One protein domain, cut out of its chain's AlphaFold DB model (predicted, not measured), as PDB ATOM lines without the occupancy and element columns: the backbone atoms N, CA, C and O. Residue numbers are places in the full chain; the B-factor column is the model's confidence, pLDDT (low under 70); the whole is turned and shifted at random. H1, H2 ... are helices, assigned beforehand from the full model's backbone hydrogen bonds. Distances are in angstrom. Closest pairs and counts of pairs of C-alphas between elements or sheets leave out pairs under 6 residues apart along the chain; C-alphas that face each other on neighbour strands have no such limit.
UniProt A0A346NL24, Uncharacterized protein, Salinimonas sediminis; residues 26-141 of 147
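AT A GLANCE: This is residues 26 to 141 of the 147 residues of an uncharacterized protein of Salinimonas sediminis (UniProt A0A346NL24). One long helix, H1, runs through a stack of helices: H4 packs along it the opposite way, H2 folds back over its other side, and H5 and H6 form a tilted pair beyond H4. H3 runs steeply up one side of the stack, from H2 to H5. The 116 printed residues hold six named helices, H1 to H6 in chain order, and no named strand: all helix. The whole is compact, with a radius of gyration of the C-alphas of 13.7 A and spans of 38 by 38 by 23 A.

IN THESE COORDINATES: Find C-alpha 26 at (31.838, 24.226, 10.105), where H1, residues 26 to 50, begins; it runs 36.3 A from first to last C-alpha and ends with C-alpha 50 at (5.460, 19.582, -14.359). Next come H2, residues 59 to 71, 18.4 A, and H3, residues 75 to 85, 16.1 A. Then follow H4, residues 91 to 103, 18.2 A; H5, residues 110 to 123, 19.7 A; and H6, residues 131 to 139, 12.3 A, ending at (10.246, 39.644, 7.258).

HOW THE PARTS SIT: Look at Gly 39 and Ala 95: their C-alphas, the closest of H1 and H4, are 4.2 A apart, and these helices touch at a shallow tilt of 32 degrees, only just short of steep. H1 and H2 are a helical hairpin; H1 touches H2 with residues 41 to 45 alone, closest at C-alphas 45 and 60, 5.3 A. H3 touches H5, closest at C-alphas 85 and 114, 4.9 A. H5 touches H6 at a steep tilt of 58 degrees, closest at C-alphas 119 and 137, 6.4 A. H1 and H6 are apart. Every O i to N i+4 pair is within hydrogen-bond range in H1, H2, H4, H5 and H6; in H3, 5 of 7 are.

THE WHOLE: C-alphas 26 and 52, the two farthest apart, are 39.4 A apart. The printed part has no cut and no long link. Only residue 26 has pLDDT under 70.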
ATOM      1  N   THR A  26      31.943  25.373  11.021       65.00
ATOM      2  CA  THR A  26      31.838  24.226  10.105       65.00
ATOM      3  C   THR A  26      30.425  23.645  10.098       65.00
ATOM      4  O   THR A  26      29.816  23.522   9.043       65.00
ATOM      5  N   ARG A  27      29.833  23.422  11.283       72.44
ATOM      6  CA  ARG A  27      28.480  22.857  11.406       72.44
ATOM      7  C   ARG A  27      27.416  23.723  10.719       72.44
ATOM      8  O   ARG A  27      26.489  23.190  10.122       72.44
ATOM      9  N   GLN A  28      27.529  25.048  10.809       77.38
ATOM     10  CA  GLN A  28      26.567  25.949  10.172       77.38
ATOM     11  C   GLN A  28      26.700  25.934   8.642       77.38
ATOM     12  O   GLN A  28      25.691  25.939   7.940       77.38
ATOM     13  N   GLN A  29      27.928  25.876   8.124       83.56
ATOM     14  CA  GLN A  29      28.176  25.764   6.685       83.56
ATOM     15  C   GLN A  29      27.668  24.432   6.117       83.56
ATOM     16  O   GLN A  29      27.066  24.428   5.043       83.56
ATOM     17  N   ASP A  30      27.831  23.336   6.862       87.81
ATOM     18  CA  ASP A  30      27.347  22.009   6.465       87.81
ATOM     19  C   ASP A  30      25.817  21.985   6.325       87.81
ATOM     20  O   ASP A  30      25.291  21.490   5.328       87.81
ATOM     21  N   VAL A  31      25.093  22.582   7.281       89.06
ATOM     22  CA  VAL A  31      23.621  22.678   7.232       89.06
ATOM     23  C   VAL A  31      23.161  23.510   6.038       89.06
ATOM     24  O   VAL A  31      22.253  23.100   5.318       89.06
ATOM     25  N   VAL A  32      23.798  24.657   5.785       93.31
ATOM     26  CA  VAL A  32      23.455  25.508   4.636       93.31
ATOM     27  C   VAL A  32      23.663  24.752   3.323       93.31
ATOM     28  O   VAL A  32      22.781  24.757   2.463       93.31
ATOM     29  N   MET A  33      24.791  24.053   3.174       94.38
ATOM     30  CA  MET A  33      25.080  23.270   1.972       94.38
ATOM     31  C   MET A  33      24.089  22.115   1.787       94.38
ATOM     32  O   MET A  33      23.588  21.915   0.678       94.38
ATOM     33  N   LEU A  34      23.749  21.405   2.866       92.94
ATOM     34  CA  LEU A  34      22.725  20.361   2.854       92.94
ATOM     35  C   LEU A  34      21.366  20.919   2.407       92.94
ATOM     36  O   LEU A  34      20.740  20.362   1.505       92.94
ATOM     37  N   CYS A  35      20.929  22.042   2.977       95.56
ATOM     38  CA  CYS A  35      19.662  22.682   2.625       95.56
ATOM     39  C   CYS A  35      19.629  23.194   1.177       95.56
ATOM     40  O   CYS A  35      18.574  23.164   0.536       95.56
ATOM     41  N   HIS A  36      20.763  23.636   0.627       96.50
ATOM     42  CA  HIS A  36      20.881  23.944  -0.799       96.50
ATOM     43  C   HIS A  36      20.743  22.691  -1.667       96.50
ATOM     44  O   HIS A  36      20.009  22.715  -2.655       96.50
ATOM     45  N   GLY A  37      21.410  21.597  -1.287       96.25
ATOM     46  CA  GLY A  37      21.302  20.310  -1.972       96.25
ATOM     47  C   GLY A  37      19.860  19.805  -2.001       96.25
ATOM     48  O   GLY A  37      19.320  19.559  -3.076       96.25
ATOM     49  N   LEU A  38      19.209  19.748  -0.836       96.44
ATOM     50  CA  LEU A  38      17.808  19.340  -0.720       96.44
ATOM     51  C   LEU A  38      16.874  20.272  -1.493       96.44
ATOM     52  O   LEU A  38      16.016  19.789  -2.225       96.44
ATOM     53  N   GLY A  39      17.054  21.592  -1.388       97.50
ATOM     54  CA  GLY A  39      16.231  22.552  -2.124       97.50
ATOM     55  C   GLY A  39      16.328  22.370  -3.637       97.50
ATOM     56  O   GLY A  39      15.302  22.335  -4.314       97.50
ATOM     57  N   ASN A  40      17.536  22.168  -4.171       97.75
ATOM     58  CA  ASN A  40      17.731  21.872  -5.591       97.75
ATOM     59  C   ASN A  40      17.032  20.565  -5.999       97.75
ATOM     60  O   ASN A  40      16.301  20.543  -6.988       97.75
ATOM     61  N   THR A  41      17.194  19.495  -5.214       98.00
ATOM     62  CA  THR A  41      16.526  18.212  -5.473       98.00
ATOM     63  C   THR A  41      15.003  18.367  -5.473       98.00
ATOM     64  O   THR A  41      14.344  17.921  -6.406       98.00
ATOM     65  N   VAL A  42      14.428  19.076  -4.498       98.12
ATOM     66  CA  VAL A  42      12.981  19.353  -4.435       98.12
ATOM     67  C   VAL A  42      12.507  20.177  -5.637       98.12
ATOM     68  O   VAL A  42      11.465  19.873  -6.223       98.12
ATOM     69  N   GLY A  43      13.283  21.178  -6.063       97.69
ATOM     70  CA  GLY A  43      13.018  21.917  -7.300       97.69
ATOM     71  C   GLY A  43      12.967  20.994  -8.523       97.69
ATOM     72  O   GLY A  43      12.025  21.061  -9.313       97.69
ATOM     73  N   GLN A  44      13.917  20.062  -8.641       98.00
ATOM     74  CA  GLN A  44      13.945  19.077  -9.727       98.00
ATOM     75  C   GLN A  44      12.766  18.098  -9.675       98.00
ATOM     76  O   GLN A  44      12.208  17.775 -10.726       98.00
ATOM     77  N   VAL A  45      12.313  17.685  -8.482       98.00
ATOM     78  CA  VAL A  45      11.072  16.901  -8.340       98.00
ATOM     79  C   VAL A  45       9.904  17.659  -8.971       98.00
ATOM     80  O   VAL A  45       9.185  17.108  -9.810       98.00
ATOM     81  N   GLN A  46       9.743  18.938  -8.616       97.00
ATOM     82  CA  GLN A  46       8.675  19.781  -9.150       97.00
ATOM     83  C   GLN A  46       8.768  19.934 -10.672       97.00
ATOM     84  O   GLN A  46       7.755  19.827 -11.367       97.00
ATOM     85  N   GLN A  47       9.972  20.182 -11.191       97.31
ATOM     86  CA  GLN A  47      10.216  20.328 -12.622       97.31
ATOM     87  C   GLN A  47       9.873  19.045 -13.385       97.31
ATOM     88  O   GLN A  47       9.194  19.111 -14.413       97.31
ATOM     89  N   GLY A  48      10.299  17.885 -12.876       97.25
ATOM     90  CA  GLY A  48       9.998  16.585 -13.470       97.25
ATOM     91  C   GLY A  48       8.494  16.347 -13.558       97.25
ATOM     92  O   GLY A  48       7.970  16.137 -14.652       97.25
ATOM     93  N   ARG A  49       7.775  16.515 -12.439       95.94
ATOM     94  CA  ARG A  49       6.310  16.368 -12.395       95.94
ATOM     95  C   ARG A  49       5.597  17.326 -13.350       95.94
ATOM     96  O   ARG A  49       4.696  16.921 -14.079       95.94
ATOM     97  N   ARG A  50       6.019  18.595 -13.411       94.94
ATOM     98  CA  ARG A  50       5.460  19.582 -14.359       94.94
ATOM     99  C   ARG A  50       5.693  19.226 -15.818       94.94
ATOM    100  O   ARG A  50       4.873  19.572 -16.661       94.94
ATOM    101  N   SER A  51       6.798  18.550 -16.099       96.25
ATOM    102  CA  SER A  51       7.149  18.083 -17.437       96.25
ATOM    103  C   SER A  51       6.459  16.761 -17.799       96.25
ATOM    104  O   SER A  51       6.706  16.229 -18.877       96.25
ATOM    105  N   GLY A  52       5.602  16.225 -16.920       96.38
ATOM    106  CA  GLY A  52       4.908  14.953 -17.120       96.38
ATOM    107  C   GLY A  52       5.786  13.723 -16.881       96.38
ATOM    108  O   GLY A  52       5.448  12.641 -17.350       96.38
ATOM    109  N   ILE A  53       6.920  13.875 -16.190       97.06
ATOM    110  CA  ILE A  53       7.744  12.738 -15.773       97.06
ATOM    111  C   ILE A  53       7.062  12.085 -14.573       97.06
ATOM    112  O   ILE A  53       6.922  12.710 -13.520       97.06
ATOM    113  N   GLU A  54       6.661  10.829 -14.752       95.38
ATOM    114  CA  GLU A  54       6.132   9.977 -13.688       95.38
ATOM    115  C   GLU A  54       7.130   9.845 -12.536       95.38
ATOM    116  O   GLU A  54       8.343   9.766 -12.755       95.38
ATOM    117  N   ASP A  55       6.623   9.743 -11.309       94.50
ATOM    118  CA  ASP A  55       7.463   9.733 -10.112       94.50
ATOM    119  C   ASP A  55       8.498   8.596 -10.120       94.50
ATOM    120  O   ASP A  55       9.647   8.804  -9.738       94.50
ATOM    121  N   SER A  56       8.150   7.425 -10.668       94.50
ATOM    122  CA  SER A  56       9.071   6.287 -10.818       94.50
ATOM    123  C   SER A  56      10.238   6.545 -11.780       94.50
ATOM    124  O   SER A  56      11.260   5.864 -11.718       94.50
ATOM    125  N   ALA A  57      10.081   7.493 -12.707       95.94
ATOM    126  CA  ALA A  57      11.106   7.903 -13.664       95.94
ATOM    127  C   ALA A  57      11.812   9.208 -13.248       95.94
ATOM    128  O   ALA A  57      12.754   9.644 -13.913       95.94
ATOM    129  N   ASN A  58      11.377   9.837 -12.152       97.12
ATOM    130  CA  ASN A  58      11.926  11.091 -11.667       97.12
ATOM    131  C   ASN A  58      13.178  10.835 -10.813       97.12
ATOM    132  O   ASN A  58      13.102  10.402  -9.663       97.12
ATOM    133  N   GLN A  59      14.353  11.133 -11.371       96.81
ATOM    134  CA  GLN A  59      15.638  10.896 -10.704       96.81
ATOM    135  C   GLN A  59      15.763  11.619  -9.358       96.81
ATOM    136  O   GLN A  59      16.359  11.071  -8.435       96.81
ATOM    137  N   ALA A  60      15.172  12.807  -9.214       97.06
ATOM    138  CA  ALA A  60      15.218  13.552  -7.961       97.06
ATOM    139  C   ALA A  60      14.395  12.870  -6.852       97.06
ATOM    140  O   ALA A  60      14.815  12.862  -5.698       97.06
ATOM    141  N   ILE A  61      13.271  12.232  -7.203       97.31
ATOM    142  CA  ILE A  61      12.499  11.409  -6.260       97.31
ATOM    143  C   ILE A  61      13.307  10.174  -5.858       97.31
ATOM    144  O   ILE A  61      13.377   9.849  -4.677       97.31
ATOM    145  N   ASN A  62      13.986   9.528  -6.809       95.94
ATOM    146  CA  ASN A  62      14.851   8.387  -6.501       95.94
ATOM    147  C   ASN A  62      15.983   8.772  -5.537       95.94
ATOM    148  O   ASN A  62      16.205   8.061  -4.564       95.94
ATOM    149  N   MET A  63      16.625   9.927  -5.735       95.81
ATOM    150  CA  MET A  63      17.630  10.449  -4.799       95.81
ATOM    151  C   MET A  63      17.055  10.694  -3.397       95.81
ATOM    152  O   MET A  63      17.702  10.371  -2.404       95.81
ATOM    153  N   LEU A  64      15.839  11.246  -3.292       95.88
ATOM    154  CA  LEU A  64      15.177  11.445  -1.998       95.88
ATOM    155  C   LEU A  64      14.816  10.116  -1.328       95.88
ATOM    156  O   LEU A  64      14.975   9.994  -0.116       95.88
ATOM    157  N   ASN A  65      14.393   9.109  -2.090       95.44
ATOM    158  CA  ASN A  65      14.107   7.770  -1.571       95.44
ATOM    159  C   ASN A  65      15.381   7.049  -1.104       95.44
ATOM    160  O   ASN A  65      15.387   6.419  -0.047       95.44
ATOM    161  N   GLU A  66      16.480   7.175  -1.852       94.06
ATOM    162  CA  GLU A  66      17.790   6.669  -1.434       94.06
ATOM    163  C   GLU A  66      18.235   7.340  -0.133       94.06
ATOM    164  O   GLU A  66      18.599   6.650   0.819       94.06
ATOM    165  N   LEU A  67      18.125   8.668  -0.040       92.50
ATOM    166  CA  LEU A  67      18.467   9.390   1.182       92.50
ATOM    167  C   LEU A  67      17.560   8.989   2.351       92.50
ATOM    168  O   LEU A  67      18.071   8.775   3.447       92.50
ATOM    169  N   SER A  68      16.261   8.804   2.108       94.50
ATOM    170  CA  SER A  68      15.288   8.331   3.103       94.50
ATOM    171  C   SER A  68      15.720   7.006   3.736       94.50
ATOM    172  O   SER A  68      15.599   6.823   4.944       94.50
ATOM    173  N   SER A  69      16.302   6.099   2.942       92.94
ATOM    174  CA  SER A  69      16.831   4.827   3.454       92.94
ATOM    175  C   SER A  69      18.070   4.986   4.342       92.94
ATOM    176  O   SER A  69      18.282   4.181   5.243       92.94
ATOM    177  N   VAL A  70      18.873   6.027   4.109       92.19
ATOM    178  CA  VAL A  70      20.083   6.323   4.888       92.19
ATOM    179  C   VAL A  70      19.740   7.017   6.203       92.19
ATOM    180  O   VAL A  70      20.395   6.764   7.211       92.19
ATOM    181  N   VAL A  71      18.739   7.901   6.194       90.06
ATOM    182  CA  VAL A  71      18.327   8.670   7.380       90.06
ATOM    183  C   VAL A  71      17.192   8.013   8.170       90.06
ATOM    184  O   VAL A  71      16.790   8.551   9.196       90.06
ATOM    185  N   GLU A  72      16.696   6.861   7.709       92.44
ATOM    186  CA  GLU A  72      15.576   6.118   8.305       92.44
ATOM    187  C   GLU A  72      14.292   6.962   8.468       92.44
ATOM    188  O   GLU A  72      13.496   6.752   9.382       92.44
ATOM    189  N   GLU A  73      14.067   7.906   7.551       90.44
ATOM    190  CA  GLU A  73      12.923   8.825   7.546       90.44
ATOM    191  C   GLU A  73      12.371   8.969   6.125       90.44
ATOM    192  O   GLU A  73      13.136   9.143   5.181       90.44
ATOM    193  N   ASP A  74      11.045   8.924   5.959       93.06
ATOM    194  CA  ASP A  74      10.397   9.168   4.666       93.06
ATOM    195  C   ASP A  74      10.414  10.667   4.333       93.06
ATOM    196  O   ASP A  74       9.522  11.428   4.720       93.06
ATOM    197  N   LEU A  75      11.422  11.095   3.574       93.31
ATOM    198  CA  LEU A  75      11.566  12.491   3.170       93.31
ATOM    199  C   LEU A  75      10.456  12.940   2.217       93.31
ATOM    200  O   LEU A  75      10.088  14.119   2.227       93.31
ATOM    201  N   MET A  76       9.896  12.031   1.415       95.19
ATOM    202  CA  MET A  76       8.821  12.365   0.483       95.19
ATOM    203  C   MET A  76       7.540  12.752   1.224       95.19
ATOM    204  O   MET A  76       6.859  13.683   0.792       95.19
ATOM    205  N   SER A  77       7.277  12.157   2.392       93.56
ATOM    206  CA  SER A  77       6.155  12.554   3.261       93.56
ATOM    207  C   SER A  77       6.198  14.029   3.694       93.56
ATOM    208  O   SER A  77       5.154  14.646   3.901       93.56
ATOM    209  N   SER A  78       7.399  14.609   3.777       91.38
ATOM    210  CA  SER A  78       7.651  16.021   4.087       91.38
ATOM    211  C   SER A  78       7.680  16.895   2.822       91.38
ATOM    212  O   SER A  78       7.156  18.014   2.809       91.38
ATOM    213  N   VAL A  79       8.268  16.382   1.738       96.88
ATOM    214  CA  VAL A  79       8.459  17.112   0.477       96.88
ATOM    215  C   VAL A  79       7.155  17.275  -0.304       96.88
ATOM    216  O   VAL A  79       6.901  18.353  -0.842       96.88
ATOM    217  N   ASP A  80       6.297  16.257  -0.362       97.56
ATOM    218  CA  ASP A  80       5.058  16.313  -1.143       97.56
ATOM    219  C   ASP A  80       4.090  17.410  -0.667       97.56
ATOM    220  O   ASP A  80       3.639  18.210  -1.499       97.56
ATOM    221  N   PRO A  81       3.803  17.548   0.643       97.94
ATOM    222  CA  PRO A  81       2.996  18.656   1.140       97.94
ATOM    223  C   PRO A  81       3.615  20.027   0.841       97.94
ATOM    224  O   PRO A  81       2.892  20.964   0.496       97.94
ATOM    225  N   PHE A  82       4.943  20.157   0.926       98.19
ATOM    226  CA  PHE A  82       5.642  21.390   0.565       98.19
ATOM    227  C   PHE A  82       5.441  21.732  -0.921       98.19
ATOM    228  O   PHE A  82       5.129  22.876  -1.274       98.19
ATOM    229  N   LEU A  83       5.583  20.740  -1.803       97.88
ATOM    230  CA  LEU A  83       5.391  20.892  -3.246       97.88
ATOM    231  C   LEU A  83       3.951  21.273  -3.607       97.88
ATOM    232  O   LEU A  83       3.750  22.089  -4.508       97.88
ATOM    233  N   ASP A  84       2.954  20.763  -2.879       97.81
ATOM    234  CA  ASP A  84       1.560  21.194  -3.036       97.81
ATOM    235  C   ASP A  84       1.398  22.695  -2.737       97.81
ATOM    236  O   ASP A  84       0.797  23.434  -3.525       97.81
ATOM    237  N   LYS A  85       2.002  23.188  -1.645       98.06
ATOM    238  CA  LYS A  85       1.915  24.612  -1.258       98.06
ATOM    239  C   LYS A  85       2.709  25.545  -2.160       98.06
ATOM    240  O   LYS A  85       2.382  26.725  -2.248       98.06
ATOM    241  N   THR A  86       3.691  25.016  -2.877       97.62
ATOM    242  CA  THR A  86       4.555  25.772  -3.791       97.62
ATOM    243  C   THR A  86       4.257  25.497  -5.262       97.62
ATOM    244  O   THR A  86       4.945  26.012  -6.144       97.62
ATOM    245  N   ARG A  87       3.177  24.766  -5.577       96.19
ATOM    246  CA  ARG A  87       2.824  24.316  -6.938       96.19
ATOM    247  C   ARG A  87       2.720  25.408  -8.000       96.19
ATOM    248  O   ARG A  87       2.651  25.080  -9.182       96.19
ATOM    249  N   ARG A  88       2.619  26.685  -7.614       95.25
ATOM    250  CA  ARG A  88       2.514  27.839  -8.525       95.25
ATOM    251  C   ARG A  88       3.854  28.543  -8.763       95.25
ATOM    252  O   ARG A  88       3.940  29.332  -9.694       95.25
ATOM    253  N   LEU A  89       4.881  28.248  -7.968       96.81
ATOM    254  CA  LEU A  89       6.222  28.814  -8.117       96.81
ATOM    255  C   LEU A  89       7.021  28.063  -9.185       96.81
ATOM    256  O   LEU A  89       6.911  26.842  -9.250       96.81
ATOM    257  N   PRO A  90       7.830  28.729 -10.021       96.06
ATOM    258  CA  PRO A  90       8.874  28.073 -10.813       96.06
ATOM    259  C   PRO A  90       9.798  27.197  -9.950       96.06
ATOM    260  O   PRO A  90       9.948  27.450  -8.755       96.06
ATOM    261  N   GLU A  91      10.446  26.199 -10.546       96.44
ATOM    262  CA  GLU A  91      11.285  25.224  -9.837       96.44
ATOM    263  C   GLU A  91      12.418  25.874  -9.039       96.44
ATOM    264  O   GLU A  91      12.681  25.476  -7.906       96.44
ATOM    265  N   TYR A  92      13.034  26.929  -9.575       96.19
ATOM    266  CA  TYR A  92      14.091  27.668  -8.885       96.19
ATOM    267  C   TYR A  92      13.567  28.477  -7.692       96.19
ATOM    268  O   TYR A  92      14.270  28.619  -6.694       96.19
ATOM    269  N   TRP A  93      12.326  28.972  -7.750       97.94
ATOM    270  CA  TRP A  93      11.680  29.633  -6.612       97.94
ATOM    271  C   TRP A  93      11.260  28.623  -5.543       97.94
ATOM    272  O   TRP A  93      11.423  28.887  -4.354       97.94
ATOM    273  N   THR A  94      10.773  27.450  -5.951       98.06
ATOM    274  CA  THR A  94      10.491  26.330  -5.042       98.06
ATOM    275  C   THR A  94      11.761  25.855  -4.345       98.06
ATOM    276  O   THR A  94      11.750  25.681  -3.129       98.06
ATOM    277  N   ALA A  95      12.867  25.719  -5.084       97.94
ATOM    278  CA  ALA A  95      14.167  25.366  -4.527       97.94
ATOM    279  C   ALA A  95      14.654  26.411  -3.517       97.94
ATOM    280  O   ALA A  95      15.011  26.054  -2.397       97.94
ATOM    281  N   ALA A  96      14.604  27.700  -3.876       97.94
ATOM    282  CA  ALA A  96      15.001  28.787  -2.985       97.94
ATOM    283  C   ALA A  96      14.162  28.814  -1.696       97.94
ATOM    284  O   ALA A  96      14.717  28.899  -0.599       97.94
ATOM    285  N   LEU A  97      12.836  28.681  -1.816       98.06
ATOM    286  CA  LEU A  97      11.944  28.640  -0.661       98.06
ATOM    287  C   LEU A  97      12.188  27.401   0.205       98.06
ATOM    288  O   LEU A  97      12.180  27.519   1.426       98.06
ATOM    289  N   TYR A  98      12.440  26.232  -0.390       98.25
ATOM    290  CA  TYR A  98      12.738  25.019   0.375       98.25
ATOM    291  C   TYR A  98      14.066  25.148   1.117       98.25
ATOM    292  O   TYR A  98      14.143  24.820   2.297       98.25
ATOM    293  N   THR A  99      15.106  25.671   0.460       97.75
ATOM    294  CA  THR A  99      16.397  25.935   1.102       97.75
ATOM    295  C   THR A  99      16.238  26.880   2.288       97.75
ATOM    296  O   THR A  99      16.727  26.569   3.372       97.75
ATOM    297  N   HIS A 100      15.512  27.986   2.119       96.81
ATOM    298  CA  HIS A 100      15.240  28.918   3.212       96.81
ATOM    299  C   HIS A 100      14.455  28.230   4.341       96.81
ATOM    300  O   HIS A 100      14.863  28.266   5.499       96.81
ATOM    301  N   ALA A 101      13.388  27.499   4.010       96.50
ATOM    302  CA  ALA A 101      12.602  26.744   4.982       96.50
ATOM    303  C   ALA A 101      13.417  25.691   5.739       96.50
ATOM    304  O   ALA A 101      13.189  25.479   6.925       96.50
ATOM    305  N   CYS A 102      14.380  25.050   5.082       95.88
ATOM    306  CA  CYS A 102      15.289  24.092   5.698       95.88
ATOM    307  C   CYS A 102      16.253  24.781   6.674       95.88
ATOM    308  O   CYS A 102      16.388  24.335   7.810       95.88
ATOM    309  N   ILE A 103      16.856  25.906   6.273       94.38
ATOM    310  CA  ILE A 103      17.803  26.664   7.108       94.38
ATOM    311  C   ILE A 103      17.130  27.186   8.384       94.38
ATOM    312  O   ILE A 103      17.719  27.120   9.461       94.38
ATOM    313  N   TYR A 104      15.892  27.670   8.272       92.62
ATOM    314  CA  TYR A 104      15.128  28.235   9.391       92.62
ATOM    315  C   TYR A 104      14.124  27.249  10.014       92.62
ATOM    316  O   TYR A 104      13.292  27.648  10.823       92.62
ATOM    317  N   ASN A 105      14.209  25.962   9.659       92.88
ATOM    318  CA  ASN A 105      13.416  24.870  10.225       92.88
ATOM    319  C   ASN A 105      11.885  25.090  10.203       92.88
ATOM    320  O   ASN A 105      11.191  24.934  11.210       92.88
ATOM    321  N   TYR A 106      11.342  25.446   9.040       94.00
ATOM    322  CA  TYR A 106       9.899  25.605   8.833       94.00
ATOM    323  C   TYR A 106       9.355  24.864   7.605       94.00
ATOM    324  O   TYR A 106       8.235  25.122   7.171       94.00
ATOM    325  N   THR A 107      10.084  23.878   7.070       95.25
ATOM    326  CA  THR A 107       9.641  23.046   5.925       95.25
ATOM    327  C   THR A 107       8.283  22.363   6.134       95.25
ATOM    328  O   THR A 107       7.592  22.084   5.159       95.25
ATOM    329  N   GLN A 108       7.868  22.151   7.388       94.50
ATOM    330  CA  GLN A 108       6.571  21.565   7.752       94.50
ATOM    331  C   GLN A 108       5.482  22.594   8.096       94.50
ATOM    332  O   GLN A 108       4.329  22.227   8.326       94.50
ATOM    333  N   GLN A 109       5.796  23.892   8.129       95.50
ATOM    334  CA  GLN A 109       4.824  24.945   8.437       95.50
ATOM    335  C   GLN A 109       4.007  25.296   7.183       95.50
ATOM    336  O   GLN A 109       4.163  26.352   6.574       95.50
ATOM    337  N   LEU A 110       3.132  24.379   6.761       95.81
ATOM    338  CA  LEU A 110       2.473  24.427   5.448       95.81
ATOM    339  C   LEU A 110       1.642  25.698   5.209       95.81
ATOM    340  O   LEU A 110       1.582  26.187   4.082       95.81
ATOM    341  N   SER A 111       1.010  26.256   6.245       95.12
ATOM    342  CA  SER A 111       0.283  27.530   6.142       95.12
ATOM    343  C   SER A 111       1.222  28.702   5.861       95.12
ATOM    344  O   SER A 111       0.923  29.531   5.003       95.12
ATOM    345  N   GLN A 112       2.374  28.732   6.535       94.62
ATOM    346  CA  GLN A 112       3.409  29.740   6.339       94.62
ATOM    347  C   GLN A 112       4.020  29.613   4.938       94.62
ATOM    348  O   GLN A 112       4.122  30.601   4.218       94.62
ATOM    349  N   ILE A 113       4.332  28.391   4.494       97.12
ATOM    350  CA  ILE A 113       4.843  28.122   3.140       97.12
ATOM    351  C   ILE A 113       3.847  28.581   2.074       97.12
ATOM    352  O   ILE A 113       4.242  29.224   1.102       97.12
ATOM    353  N   ALA A 114       2.555  28.295   2.252       97.00
ATOM    354  CA  ALA A 114       1.517  28.735   1.321       97.00
ATOM    355  C   ALA A 114       1.406  30.269   1.258       97.00
ATOM    356  O   ALA A 114       1.237  30.835   0.170       97.00
ATOM    357  N   LEU A 115       1.530  30.947   2.406       96.00
ATOM    358  CA  LEU A 115       1.525  32.405   2.476       96.00
ATOM    359  C   LEU A 115       2.762  32.998   1.791       96.00
ATOM    360  O   LEU A 115       2.608  33.817   0.883       96.00
ATOM    361  N   ILE A 116       3.965  32.542   2.156       96.94
ATOM    362  CA  ILE A 116       5.226  32.991   1.550       96.94
ATOM    363  C   ILE A 116       5.190  32.755   0.042       96.94
ATOM    364  O   ILE A 116       5.478  33.668  -0.723       96.94
ATOM    365  N   SER A 117       4.769  31.570  -0.408       97.62
ATOM    366  CA  SER A 117       4.651  31.257  -1.835       97.62
ATOM    367  C   SER A 117       3.739  32.248  -2.565       97.62
ATOM    368  O   SER A 117       4.093  32.751  -3.632       97.62
ATOM    369  N   SER A 118       2.597  32.594  -1.966       97.44
ATOM    370  CA  SER A 118       1.663  33.573  -2.532       97.44
ATOM    371  C   SER A 118       2.253  34.987  -2.570       97.44
ATOM    372  O   SER A 118       2.078  35.702  -3.557       97.44
ATOM    373  N   MET A 119       2.974  35.391  -1.522       97.00
ATOM    374  CA  MET A 119       3.634  36.697  -1.444       97.00
ATOM    375  C   MET A 119       4.805  36.811  -2.424       97.00
ATOM    376  O   MET A 119       4.926  37.840  -3.084       97.00
ATOM    377  N   VAL A 120       5.608  35.755  -2.579       97.62
ATOM    378  CA  VAL A 120       6.681  35.667  -3.579       97.62
ATOM    379  C   VAL A 120       6.111  35.904  -4.974       97.62
ATOM    380  O   VAL A 120       6.591  36.790  -5.670       97.62
ATOM    381  N   ILE A 121       5.031  35.210  -5.350       97.00
ATOM    382  CA  ILE A 121       4.365  35.403  -6.653       97.00
ATOM    383  C   ILE A 121       3.900  36.849  -6.850       97.00
ATOM    384  O   ILE A 121       3.956  37.370  -7.960       97.00
ATOM    385  N   ALA A 122       3.408  37.489  -5.790       96.50
ATOM    386  CA  ALA A 122       2.838  38.828  -5.877       96.50
ATOM    387  C   ALA A 122       3.893  39.947  -5.895       96.50
ATOM    388  O   ALA A 122       3.604  41.033  -6.394       96.50
ATOM    389  N   ARG A 123       5.073  39.717  -5.306       96.06
ATOM    390  CA  ARG A 123       6.047  40.777  -4.994       96.06
ATOM    391  C   ARG A 123       7.397  40.610  -5.682       96.06
ATOM    392  O   ARG A 123       8.074  41.610  -5.895       96.06
ATOM    393  N   CYS A 124       7.793  39.384  -6.011       96.81
ATOM    394  CA  CYS A 124       9.112  39.097  -6.562       96.81
ATOM    395  C   CYS A 124       9.096  38.954  -8.087       96.81
ATOM    396  O   CYS A 124       8.071  38.683  -8.712       96.81
ATOM    397  N   ASP A 125      10.273  39.100  -8.690       95.50
ATOM    398  CA  ASP A 125      10.490  38.813 -10.104       95.50
ATOM    399  C   ASP A 125      10.409  37.298 -10.358       95.50
ATOM    400  O   ASP A 125      11.236  36.515  -9.894       95.50
ATOM    401  N   MET A 126       9.397  36.867 -11.108       95.69
ATOM    402  CA  MET A 126       9.181  35.455 -11.437       95.69
ATOM    403  C   MET A 126      10.059  34.954 -12.589       95.69
ATOM    404  O   MET A 126       9.759  33.895 -13.119       95.69
ATOM    405  N   SER A 127      11.090  35.692 -13.018       94.56
ATOM    406  CA  SER A 127      12.077  35.232 -14.009       94.56
ATOM    407  C   SER A 127      13.344  34.639 -13.383       94.56
ATOM    408  O   SER A 127      14.070  33.897 -14.047       94.56
ATOM    409  N   ARG A 128      13.615  34.948 -12.108       92.12
ATOM    410  CA  ARG A 128      14.784  34.467 -11.357       92.12
ATOM    411  C   ARG A 128      14.499  34.445  -9.858       92.12
ATOM    412  O   ARG A 128      13.835  35.339  -9.351       92.12
ATOM    413  N   ALA A 129      15.031  33.457  -9.140       92.25
ATOM    414  CA  ALA A 129      14.993  33.484  -7.681       92.25
ATOM    415  C   ALA A 129      15.915  34.591  -7.153       92.25
ATOM    416  O   ALA A 129      17.083  34.663  -7.536       92.25
ATOM    417  N   ASP A 130      15.385  35.422  -6.259       93.69
ATOM    418  CA  ASP A 130      16.126  36.479  -5.575       93.69
ATOM    419  C   ASP A 130      16.072  36.236  -4.059       93.69
ATOM    420  O   ASP A 130      15.004  36.401  -3.458       93.69
ATOM    421  N   PRO A 131      17.200  35.846  -3.431       89.75
ATOM    422  CA  PRO A 131      17.271  35.653  -1.987       89.75
ATOM    423  C   PRO A 131      16.841  36.890  -1.196       89.75
ATOM    424  O   PRO A 131      16.156  36.743  -0.190       89.75
ATOM    425  N   GLY A 132      17.170  38.098  -1.672       94.50
ATOM    426  CA  GLY A 132      16.801  39.339  -0.993       94.50
ATOM    427  C   GLY A 132      15.294  39.593  -1.037       94.50
ATOM    428  O   GLY A 132      14.709  40.031  -0.049       94.50
ATOM    429  N   CYS A 133      14.633  39.252  -2.148       96.06
ATOM    430  CA  CYS A 133      13.173  39.340  -2.209       96.06
ATOM    431  C   CYS A 133      12.497  38.294  -1.311       96.06
ATOM    432  O   CYS A 133      11.510  38.606  -0.645       96.06
ATOM    433  N   LEU A 134      13.031  37.068  -1.260       96.00
ATOM    434  CA  LEU A 134      12.515  36.020  -0.377       96.00
ATOM    435  C   LEU A 134      12.631  36.411   1.101       96.00
ATOM    436  O   LEU A 134      11.669  36.264   1.852       96.00
ATOM    437  N   GLU A 135      13.790  36.930   1.495       94.00
ATOM    438  CA  GLU A 135      14.062  37.399   2.852       94.00
ATOM    439  C   GLU A 135      13.127  38.556   3.233       94.00
ATOM    440  O   GLU A 135      12.510  38.527   4.295       94.00
ATOM    441  N   GLN A 136      12.901  39.515   2.326       94.19
ATOM    442  CA  GLN A 136      11.927  40.585   2.560       94.19
ATOM    443  C   GLN A 136      10.499  40.048   2.723       94.19
ATOM    444  O   GLN A 136       9.780  40.471   3.625       94.19
ATOM    445  N   VAL A 137      10.075  39.099   1.879       95.06
ATOM    446  CA  VAL A 137       8.761  38.449   2.019       95.06
ATOM    447  C   VAL A 137       8.625  37.767   3.380       95.06
ATOM    448  O   VAL A 137       7.557  37.843   3.985       95.06
ATOM    449  N   PHE A 138       9.685  37.111   3.853       92.12
ATOM    450  CA  PHE A 138       9.707  36.458   5.156       92.12
ATOM    451  C   PHE A 138       9.613  37.468   6.309       92.12
ATOM    452  O   PHE A 138       8.836  37.258   7.238       92.12
ATOM    453  N   TYR A 139      10.332  38.591   6.240       90.12
ATOM    454  CA  TYR A 139      10.246  39.644   7.258       90.12
ATOM    455  C   TYR A 139       8.900  40.369   7.287       90.12
ATOM    456  O   TYR A 139       8.470  40.821   8.346       90.12
ATOM    457  N   ASP A 140       8.209  40.440   6.152       90.38
ATOM    458  CA  ASP A 140       6.878  41.040   6.047       90.38
ATOM    459  C   ASP A 140       5.747  40.095   6.503       90.38
ATOM    460  O   ASP A 140       4.564  40.412   6.319       90.38
ATOM    461  N   LEU A 141       6.073  38.912   7.041       87.00
ATOM    462  CA  LEU A 141       5.063  37.995   7.552       87.00
ATOM    463  C   LEU A 141       4.306  38.625   8.733       87.00
ATOM    464  O   LEU A 141       4.911  39.267   9.592       87.00
TER     465      LEU A 141